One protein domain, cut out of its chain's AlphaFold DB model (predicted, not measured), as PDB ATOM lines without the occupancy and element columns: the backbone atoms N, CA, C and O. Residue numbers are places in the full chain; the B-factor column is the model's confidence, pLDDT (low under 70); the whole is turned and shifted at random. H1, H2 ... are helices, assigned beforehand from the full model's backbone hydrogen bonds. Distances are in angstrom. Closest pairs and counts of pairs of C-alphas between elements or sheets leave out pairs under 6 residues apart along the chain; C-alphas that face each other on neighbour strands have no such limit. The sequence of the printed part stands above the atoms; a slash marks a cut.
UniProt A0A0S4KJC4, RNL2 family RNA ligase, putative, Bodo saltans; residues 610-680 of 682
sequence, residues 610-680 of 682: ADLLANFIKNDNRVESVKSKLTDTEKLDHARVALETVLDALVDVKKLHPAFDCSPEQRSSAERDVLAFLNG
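What this domain is: This is residues 610 to 680 of the 682 residues of the protein "RNL2 family RNA ligase, putative" of Bodo saltans (UniProt A0A0S4KJC4). Look for one long helix, H4, in the middle: H1 and H2 cross it, and H5 folds back over it on the side away from H2. The printed part has 71 residues with five named helices, H1 to H5, and no named strand: all helix. It is compact, radius of gyration of the C-alphas 12.2 A, spanning 36 by 25 by 19 A.

Where its parts are: Find C-alpha 610 at (-21.226, 6.265, -8.204); H1 runs to 617. Next come H2, residues 620 to 628, H3, 632 to 635, and H4, 638 to 656, 27.8 A long. H5, 664 to 678, 21.1 A long, ends at (-22.227, -6.390, 6.098).

How they stand to each other: H4 is the hub. Closest C-alphas are Phe 616 of H1 and Ala 649, 5.5 A; Val 623 of H2 and Thr 645, 6.0 A. H3 only just touches H4, only at the corner, with 3 pairs of C-alphas within 8 A, the closest Lys 635 and Val 641, 6.4 A. H4 and H5 form a hairpin, closest at C-alphas 643 and 674, 6.4 A, a steep tilt of 41 degrees, opposite ways. Every O i to N i+4 pair is within hydrogen-bond range in H1, H2 and H5, and 14 of 15 in H4; H3 is too short for one.

The domain as a whole: The printed part has no cut and no long link. Confidence is under 70 at 17 residues, among them 661 to 668.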
ATOM      1  N   ALA A 610     -20.860   6.496  -9.601       71.62
ATOM      2  CA  ALA A 610     -21.226   6.265  -8.204       71.62
ATOM      3  C   ALA A 610     -22.690   6.641  -7.903       71.62
ATOM      4  O   ALA A 610     -23.370   5.921  -7.172       71.62
ATOM      5  N   ASP A 611     -23.194   7.721  -8.503       73.06
ATOM      6  CA  ASP A 611     -24.577   8.173  -8.329       73.06
ATOM      7  C   ASP A 611     -25.550   7.273  -9.099       73.06
ATOM      8  O   ASP A 611     -26.630   6.945  -8.599       73.06
ATOM      9  N   LEU A 612     -25.150   6.801 -10.286       70.38
ATOM     10  CA  LEU A 612     -25.878   5.766 -11.025       70.38
ATOM     11  C   LEU A 612     -26.011   4.487 -10.201       70.38
ATOM     12  O   LEU A 612     -27.116   3.982 -10.010       70.38
ATOM     13  N   LEU A 613     -24.893   4.000  -9.660       74.19
ATOM     14  CA  LEU A 613     -24.855   2.792  -8.845       74.19
ATOM     15  C   LEU A 613     -25.744   2.925  -7.601       74.19
ATOM     16  O   LEU A 613     -26.561   2.046  -7.326       74.19
ATOM     17  N   ALA A 614     -25.648   4.047  -6.882       73.62
ATOM     18  CA  ALA A 614     -26.461   4.305  -5.698       73.62
ATOM     19  C   ALA A 614     -27.968   4.321  -6.005       73.62
ATOM     20  O   ALA A 614     -28.762   3.849  -5.191       73.62
ATOM     21  N   ASN A 615     -28.371   4.840  -7.166       70.81
ATOM     22  CA  ASN A 615     -29.773   4.855  -7.575       70.81
ATOM     23  C   ASN A 615     -30.255   3.488  -8.074       70.81
ATOM     24  O   ASN A 615     -31.363   3.075  -7.734       70.81
ATOM     25  N   PHE A 616     -29.429   2.753  -8.820       73.81
ATOM     26  CA  PHE A 616     -29.781   1.416  -9.294       73.81
ATOM     27  C   PHE A 616     -29.900   0.397  -8.156       73.81
ATOM     28  O   PHE A 616     -30.794  -0.447  -8.212       73.81
ATOM     29  N   ILE A 617     -29.076   0.500  -7.106       74.56
ATOM     30  CA  ILE A 617     -29.152  -0.380  -5.925       74.56
ATOM     31  C   ILE A 617     -30.388  -0.080  -5.062       74.56
ATOM     32  O   ILE A 617     -30.971  -0.996  -4.490       74.56
ATOM     33  N   LYS A 618     -30.833   1.182  -4.981       71.44
ATOM     34  CA  LYS A 618     -32.029   1.594  -4.212       71.44
ATOM     35  C   LYS A 618     -33.360   1.199  -4.865       71.44
ATOM     36  O   LYS A 618     -34.418   1.572  -4.367       71.44
ATOM     37  N   ASN A 619     -33.327   0.493  -5.992       73.31
ATOM     38  CA  ASN A 619     -34.520   0.094  -6.718       73.31
ATOM     39  C   ASN A 619     -35.081  -1.230  -6.168       73.31
ATOM     40  O   ASN A 619     -34.519  -2.298  -6.421       73.31
ATOM     41  N   ASP A 620     -36.225  -1.167  -5.481       68.56
ATOM     42  CA  ASP A 620     -36.911  -2.343  -4.924       68.56
ATOM     43  C   ASP A 620     -37.237  -3.398  -5.996       68.56
ATOM     44  O   ASP A 620     -37.109  -4.597  -5.747       68.56
ATOM     45  N   ASN A 621     -37.559  -2.981  -7.229       67.19
ATOM     46  CA  ASN A 621     -37.802  -3.918  -8.333       67.19
ATOM     47  C   ASN A 621     -36.536  -4.704  -8.697       67.19
ATOM     48  O   ASN A 621     -36.625  -5.867  -9.093       67.19
ATOM     49  N   ARG A 622     -35.354  -4.092  -8.556       77.38
ATOM     50  CA  ARG A 622     -34.073  -4.759  -8.819       77.38
ATOM     51  C   ARG A 622     -33.765  -5.788  -7.741       77.38
ATOM     52  O   ARG A 622     -33.391  -6.908  -8.071       77.38
ATOM     53  N   VAL A 623     -34.001  -5.448  -6.475       75.75
ATOM     54  CA  VAL A 623     -33.852  -6.386  -5.353       75.75
ATOM     55  C   VAL A 623     -34.774  -7.597  -5.536       75.75
ATOM     56  O   VAL A 623     -34.336  -8.734  -5.370       75.75
ATOM     57  N   GLU A 624     -36.031  -7.382  -5.928       73.62
ATOM     58  CA  GLU A 624     -36.968  -8.480  -6.198       73.62
ATOM     59  C   GLU A 624     -36.578  -9.295  -7.445       73.62
ATOM     60  O   GLU A 624     -36.663 -10.526  -7.426       73.62
ATOM     61  N   SER A 625     -36.055  -8.650  -8.497       76.06
ATOM     62  CA  SER A 625     -35.477  -9.331  -9.667       76.06
ATOM     63  C   SER A 625     -34.312 -10.243  -9.272       76.06
ATOM     64  O   SER A 625     -34.288 -11.414  -9.648       76.06
ATOM     65  N   VAL A 626     -33.385  -9.758  -8.444       78.56
ATOM     66  CA  VAL A 626     -32.243 -10.532  -7.931       78.56
ATOM     67  C   VAL A 626     -32.714 -11.695  -7.066       78.56
ATOM     68  O   VAL A 626     -32.343 -12.836  -7.328       78.56
ATOM     69  N   LYS A 627     -33.604 -11.452  -6.095       75.88
ATOM     70  CA  LYS A 627     -34.186 -12.516  -5.261       75.88
ATOM     71  C   LYS A 627     -34.884 -13.584  -6.097       75.88
ATOM     72  O   LYS A 627     -34.825 -14.755  -5.739       75.88
ATOM     73  N   SER A 628     -35.525 -13.213  -7.207       70.19
ATOM     74  CA  SER A 628     -36.192 -14.175  -8.091       70.19
ATOM     75  C   SER A 628     -35.224 -15.140  -8.793       70.19
ATOM     76  O   SER A 628     -35.643 -16.229  -9.182       70.19
ATOM     77  N   LYS A 629     -33.941 -14.764  -8.916       75.44
ATOM     78  CA  LYS A 629     -32.859 -15.574  -9.502       75.44
ATOM     79  C   LYS A 629     -32.151 -16.471  -8.469       75.44
ATOM     80  O   LYS A 629     -31.332 -17.293  -8.865       75.44
ATOM     81  N   LEU A 630     -32.453 -16.316  -7.176       73.62
ATOM     82  CA  LEU A 630     -31.830 -17.046  -6.065       73.62
ATOM     83  C   LEU A 630     -32.729 -18.181  -5.551       73.62
ATOM     84  O   LEU A 630     -33.961 -18.092  -5.584       73.62
ATOM     85  N   THR A 631     -32.119 -19.243  -5.029       80.31
ATOM     86  CA  THR A 631     -32.827 -20.320  -4.318       80.31
ATOM     87  C   THR A 631     -33.399 -19.827  -2.987       80.31
ATOM     88  O   THR A 631     -32.959 -18.819  -2.435       80.31
ATOM     89  N   ASP A 632     -34.375 -20.542  -2.419       70.94
ATOM     90  CA  ASP A 632     -34.987 -20.143  -1.141       70.94
ATOM     91  C   ASP A 632     -33.984 -20.121   0.022       70.94
ATOM     92  O   ASP A 632     -34.088 -19.274   0.906       70.94
ATOM     93  N   THR A 633     -32.966 -20.984  -0.016       74.75
ATOM     94  CA  THR A 633     -31.822 -20.963   0.905       74.75
ATOM     95  C   THR A 633     -30.926 -19.741   0.711       74.75
ATOM     96  O   THR A 633     -30.503 -19.139   1.693       74.75
ATOM     97  N   GLU A 634     -30.665 -19.329  -0.531       74.12
ATOM     98  CA  GLU A 634     -29.833 -18.154  -0.832       74.12
ATOM     99  C   GLU A 634     -30.553 -16.832  -0.544       74.12
ATOM    100  O   GLU A 634     -29.912 -15.856  -0.171       74.12
ATOM    101  N   LYS A 635     -31.887 -16.787  -0.652       79.75
ATOM    102  CA  LYS A 635     -32.687 -15.602  -0.286       79.75
ATOM    103  C   LYS A 635     -32.574 -15.238   1.197       79.75
ATOM    104  O   LYS A 635     -32.793 -14.080   1.550       79.75
ATOM    105  N   LEU A 636     -32.280 -16.219   2.053       77.75
ATOM    106  CA  LEU A 636     -32.067 -16.017   3.489       77.75
ATOM    107  C   LEU A 636     -30.677 -15.439   3.790       77.75
ATOM    108  O   LEU A 636     -30.467 -14.875   4.863       77.75
ATOM    109  N   ASP A 637     -29.744 -15.537   2.842       81.00
ATOM    110  CA  ASP A 637     -28.443 -14.894   2.927       81.00
ATOM    111  C   ASP A 637     -28.556 -13.444   2.436       81.00
ATOM    112  O   ASP A 637     -28.389 -13.112   1.259       81.00
ATOM    113  N   HIS A 638     -28.849 -12.546   3.378       78.56
ATOM    114  CA  HIS A 638     -28.944 -11.111   3.110       78.56
ATOM    115  C   HIS A 638     -27.671 -10.535   2.475       78.56
ATOM    116  O   HIS A 638     -27.762  -9.563   1.723       78.56
ATOM    117  N   ALA A 639     -26.501 -11.133   2.736       74.81
ATOM    118  CA  ALA A 639     -25.249 -10.691   2.145       74.81
ATOM    119  C   ALA A 639     -25.147 -11.073   0.674       74.81
ATOM    120  O   ALA A 639     -24.769 -10.245  -0.159       74.81
ATOM    121  N   ARG A 640     -25.569 -12.294   0.346       77.69
ATOM    122  CA  ARG A 640     -25.664 -12.773  -1.031       77.69
ATOM    123  C   ARG A 640     -26.636 -11.933  -1.854       77.69
ATOM    124  O   ARG A 640     -26.287 -11.504  -2.949       77.69
ATOM    125  N   VAL A 641     -27.821 -11.641  -1.313       80.25
ATOM    126  CA  VAL A 641     -28.836 -10.811  -1.988       80.25
ATOM    127  C   VAL A 641     -28.313  -9.395  -2.249       80.25
ATOM    128  O   VAL A 641     -28.476  -8.871  -3.353       80.25
ATOM    129  N   ALA A 642     -27.672  -8.774  -1.255       79.44
ATOM    130  CA  ALA A 642     -27.100  -7.440  -1.402       79.44
ATOM    131  C   ALA A 642     -25.998  -7.419  -2.468       79.44
ATOM    132  O   ALA A 642     -26.022  -6.567  -3.353       79.44
ATOM    133  N   LEU A 643     -25.081  -8.388  -2.431       80.25
ATOM    134  CA  LEU A 643     -23.989  -8.491  -3.391       80.25
ATOM    135  C   LEU A 643     -24.488  -8.642  -4.833       80.25
ATOM    136  O   LEU A 643     -24.087  -7.879  -5.706       80.25
ATOM    137  N   GLU A 644     -25.397  -9.586  -5.077       81.19
ATOM    138  CA  GLU A 644     -25.946  -9.828  -6.416       81.19
ATOM    139  C   GLU A 644     -26.718  -8.608  -6.947       81.19
ATOM    140  O   GLU A 644     -26.687  -8.322  -8.141       81.19
ATOM    141  N   THR A 645     -27.325  -7.811  -6.058       83.12
ATOM    142  CA  THR A 645     -27.961  -6.535  -6.429       83.12
ATOM    143  C   THR A 645     -26.942  -5.486  -6.877       83.12
ATOM    144  O   THR A 645     -27.182  -4.783  -7.861       83.12
ATOM    145  N   VAL A 646     -25.793  -5.385  -6.201       81.88
ATOM    146  CA  VAL A 646     -24.707  -4.476  -6.608       81.88
ATOM    147  C   VAL A 646     -24.105  -4.904  -7.945       81.88
ATOM    148  O   VAL A 646     -23.900  -4.062  -8.819       81.88
ATOM    149  N   LEU A 647     -23.850  -6.201  -8.133       80.50
ATOM    150  CA  LEU A 647     -23.276  -6.723  -9.374       80.50
ATOM    151  C   LEU A 647     -24.211  -6.515 -10.574       80.50
ATOM    152  O   LEU A 647     -23.750  -6.097 -11.635       80.50
ATOM    153  N   ASP A 648     -25.513  -6.749 -10.398       80.81
ATOM    154  CA  ASP A 648     -26.546  -6.497 -11.411       80.81
ATOM    155  C   ASP A 648     -26.622  -4.996 -11.769       80.81
ATOM    156  O   ASP A 648     -26.653  -4.641 -12.947       80.81
ATOM    157  N   ALA A 649     -26.520  -4.097 -10.780       82.00
ATOM    158  CA  ALA A 649     -26.493  -2.649 -11.005       82.00
ATOM    159  C   ALA A 649     -25.237  -2.159 -11.755       82.00
ATOM    160  O   ALA A 649     -25.334  -1.284 -12.618       82.00
ATOM    161  N   LEU A 650     -24.056  -2.724 -11.474       77.62
ATOM    162  CA  LEU A 650     -22.797  -2.356 -12.147       77.62
ATOM    163  C   LEU A 650     -22.823  -2.645 -13.656       77.62
ATOM    164  O   LEU A 650     -22.204  -1.917 -14.436       77.62
ATOM    165  N   VAL A 651     -23.560  -3.676 -14.086       77.25
ATOM    166  CA  VAL A 651     -23.756  -3.975 -15.514       77.25
ATOM    167  C   VAL A 651     -24.439  -2.806 -16.225       77.25
ATOM    168  O   VAL A 651     -24.023  -2.436 -17.322       77.25
ATOM    169  N   ASP A 652     -25.431  -2.183 -15.594       73.75
ATOM    170  CA  ASP A 652     -26.164  -1.062 -16.185       73.75
ATOM    171  C   ASP A 652     -25.386   0.256 -16.115       73.75
ATOM    172  O   ASP A 652     -25.444   1.051 -17.055       73.75
ATOM    173  N   VAL A 653     -24.561   0.456 -15.080       76.06
ATOM    174  CA  VAL A 653     -23.592   1.568 -15.041       76.06
ATOM    175  C   VAL A 653     -22.640   1.493 -16.235       76.06
ATOM    176  O   VAL A 653     -22.411   2.502 -16.900       76.06
ATOM    177  N   LYS A 654     -22.132   0.298 -16.567       75.88
ATOM    178  CA  LYS A 654     -21.253   0.096 -17.729       75.88
ATOM    179  C   LYS A 654     -21.954   0.368 -19.064       75.88
ATOM    180  O   LYS A 654     -21.311   0.853 -19.991       75.88
ATOM    181  N   LYS A 655     -23.257   0.079 -19.177       71.75
ATOM    182  CA  LYS A 655     -24.042   0.407 -20.383       71.75
ATOM    183  C   LYS A 655     -24.099   1.920 -20.623       71.75
ATOM    184  O   LYS A 655     -24.008   2.349 -21.769       71.75
ATOM    185  N   LEU A 656     -24.213   2.718 -19.557       69.88
ATOM    186  CA  LEU A 656     -24.241   4.186 -19.626       69.88
ATOM    187  C   LEU A 656     -22.850   4.825 -19.719       69.88
ATOM    188  O   LEU A 656     -22.685   5.839 -20.391       69.88
ATOM    189  N   HIS A 657     -21.847   4.219 -19.082       74.06
ATOM    190  CA  HIS A 657     -20.456   4.659 -19.113       74.06
ATOM    191  C   HIS A 657     -19.566   3.526 -19.625       74.06
ATOM    192  O   HIS A 657     -18.971   2.806 -18.827       74.06
ATOM    193  N   PRO A 658     -19.401   3.379 -20.952       74.38
ATOM    194  CA  PRO A 658     -18.577   2.313 -21.528       74.38
ATOM    195  C   PRO A 658     -17.107   2.338 -21.077       74.38
ATOM    196  O   PRO A 658     -16.440   1.307 -21.106       74.38
ATOM    197  N   ALA A 659     -16.609   3.505 -20.650       73.94
ATOM    198  CA  ALA A 659     -15.271   3.688 -20.084       73.94
ATOM    199  C   ALA A 659     -15.156   3.263 -18.605       73.94
ATOM    200  O   ALA A 659     -14.052   3.242 -18.064       73.94
ATOM    201  N   PHE A 660     -16.276   2.956 -17.940       72.00
ATOM    202  CA  PHE A 660     -16.291   2.471 -16.566       72.00
ATOM    203  C   PHE A 660     -15.786   1.024 -16.515       72.00
ATOM    204  O   PHE A 660     -16.321   0.125 -17.175       72.00
ATOM    205  N   ASP A 661     -14.734   0.809 -15.730       68.19
ATOM    206  CA  ASP A 661     -14.057  -0.476 -15.649       68.19
ATOM    207  C   ASP A 661     -14.803  -1.438 -14.712       68.19
ATOM    208  O   ASP A 661     -14.839  -1.263 -13.499       68.19
ATOM    209  N   CYS A 662     -15.406  -2.476 -15.288       63.94
ATOM    210  CA  CYS A 662     -15.965  -3.617 -14.553       63.94
ATOM    211  C   CYS A 662     -15.123  -4.875 -14.776       63.94
ATOM    212  O   CYS A 662     -15.671  -5.938 -15.091       63.94
ATOM    213  N   SER A 663     -13.799  -4.754 -14.680       69.31
ATOM    214  CA  SER A 663     -12.907  -5.906 -14.708       69.31
ATOM    215  C   SER A 663     -13.252  -6.919 -13.596       69.31
ATOM    216  O   SER A 663     -13.897  -6.572 -12.596       69.31
ATOM    217  N   PRO A 664     -12.833  -8.188 -13.735       66.69
ATOM    218  CA  PRO A 664     -12.953  -9.173 -12.664       66.69
ATOM    219  C   PRO A 664     -12.332  -8.693 -11.345       66.69
ATOM    220  O   PRO A 664     -12.905  -8.935 -10.286       66.69
ATOM    221  N   GLU A 665     -11.222  -7.945 -11.388       67.12
ATOM    222  CA  GLU A 665     -10.581  -7.409 -10.182       67.12
ATOM    223  C   GLU A 665     -11.445  -6.351  -9.476       67.12
ATOM    224  O   GLU A 665     -11.544  -6.357  -8.247       67.12
ATOM    225  N   GLN A 666     -12.113  -5.473 -10.235       66.00
ATOM    226  CA  GLN A 666     -13.065  -4.488  -9.700       66.00
ATOM    227  C   GLN A 666     -14.285  -5.171  -9.070       66.00
ATOM    228  O   GLN A 666     -14.713  -4.790  -7.980       66.00
ATOM    229  N   ARG A 667     -14.806  -6.233  -9.703       66.31
ATOM    230  CA  ARG A 667     -15.906  -7.045  -9.154       66.31
ATOM    231  C   ARG A 667     -15.517  -7.718  -7.842       66.31
ATOM    232  O   ARG A 667     -16.243  -7.590  -6.863       66.31
ATOM    233  N   SER A 668     -14.336  -8.332  -7.784       68.69
ATOM    234  CA  SER A 668     -13.800  -8.908  -6.545       68.69
ATOM    235  C   SER A 668     -13.483  -7.851  -5.480       68.69
ATOM    236  O   SER A 668     -13.432  -8.160  -4.289       68.69
ATOM    237  N   SER A 669     -13.258  -6.590  -5.860       70.25
ATOM    238  CA  SER A 669     -13.178  -5.481  -4.904       70.25
ATOM    239  C   SER A 669     -14.549  -5.130  -4.331       70.25
ATOM    240  O   SER A 669     -14.693  -5.115  -3.113       70.25
ATOM    241  N   ALA A 670     -15.565  -4.951  -5.181       65.94
ATOM    242  CA  ALA A 670     -16.936  -4.678  -4.749       65.94
ATOM    243  C   ALA A 670     -17.493  -5.799  -3.852       65.94
ATOM    244  O   ALA A 670     -18.130  -5.525  -2.839       65.94
ATOM    245  N   GLU A 671     -17.186  -7.059  -4.172       70.88
ATOM    246  CA  GLU A 671     -17.491  -8.220  -3.328       70.88
ATOM    247  C   GLU A 671     -16.892  -8.095  -1.926       70.88
ATOM    248  O   GLU A 671     -17.593  -8.275  -0.929       70.88
ATOM    249  N   ARG A 672     -15.603  -7.747  -1.836       73.31
ATOM    250  CA  ARG A 672     -14.917  -7.564  -0.552       73.31
ATOM    251  C   ARG A 672     -15.498  -6.404   0.247       73.31
ATOM    252  O   ARG A 672     -15.671  -6.558   1.452       73.31
ATOM    253  N   ASP A 673     -15.822  -5.294  -0.404       70.94
ATOM    254  CA  ASP A 673     -16.332  -4.090   0.258       70.94
ATOM    255  C   ASP A 673     -17.762  -4.295   0.782       70.94
ATOM    256  O   ASP A 673     -18.058  -3.960   1.931       70.94
ATOM    257  N   VAL A 674     -18.635  -4.942  -0.001       67.44
ATOM    258  CA  VAL A 674     -19.994  -5.316   0.429       67.44
ATOM    259  C   VAL A 674     -19.940  -6.303   1.597       67.44
ATOM    260  O   VAL A 674     -20.619  -6.106   2.607       67.44
ATOM    261  N   LEU A 675     -19.094  -7.334   1.515       67.88
ATOM    262  CA  LEU A 675     -18.916  -8.296   2.606       67.88
ATOM    263  C   LEU A 675     -18.298  -7.652   3.857       67.88
ATOM    264  O   LEU A 675     -18.657  -8.030   4.972       67.88
ATOM    265  N   ALA A 676     -17.388  -6.686   3.712       70.81
ATOM    266  CA  ALA A 676     -16.816  -5.950   4.838       70.81
ATOM    267  C   ALA A 676     -17.874  -5.092   5.549       70.81
ATOM    268  O   ALA A 676     -17.992  -5.179   6.776       70.81
ATOM    269  N   PHE A 677     -18.685  -4.358   4.781       70.50
ATOM    270  CA  PHE A 677     -19.786  -3.535   5.287       70.50
ATOM    271  C   PHE A 677     -20.818  -4.369   6.056       70.50
ATOM    272  O   PHE A 677     -21.193  -4.039   7.181       70.50
ATOM    273  N   LEU A 678     -21.236  -5.501   5.487       64.19
ATOM    274  CA  LEU A 678     -22.227  -6.390   6.098       64.19
ATOM    275  C   LEU A 678     -21.713  -7.092   7.361       64.19
ATOM    276  O   LEU A 678     -22.491  -7.375   8.268       64.19
ATOM    277  N   ASN A 679     -20.401  -7.313   7.456       68.00
ATOM    278  CA  ASN A 679     -19.746  -7.830   8.659       68.00
ATOM    279  C   ASN A 679     -19.429  -6.737   9.701       68.00
ATOM    280  O   ASN A 679     -18.697  -6.990  10.661       68.00
ATOM    281  N   GLY A 680     -19.958  -5.520   9.536       53.91
ATOM    282  CA  GLY A 680     -19.831  -4.438  10.513       53.91
ATOM    283  C   GLY A 680     -18.440  -3.803  10.591       53.91
ATOM    284  O   GLY A 680     -18.145  -3.103  11.563       53.91
TER     285      GLY A 680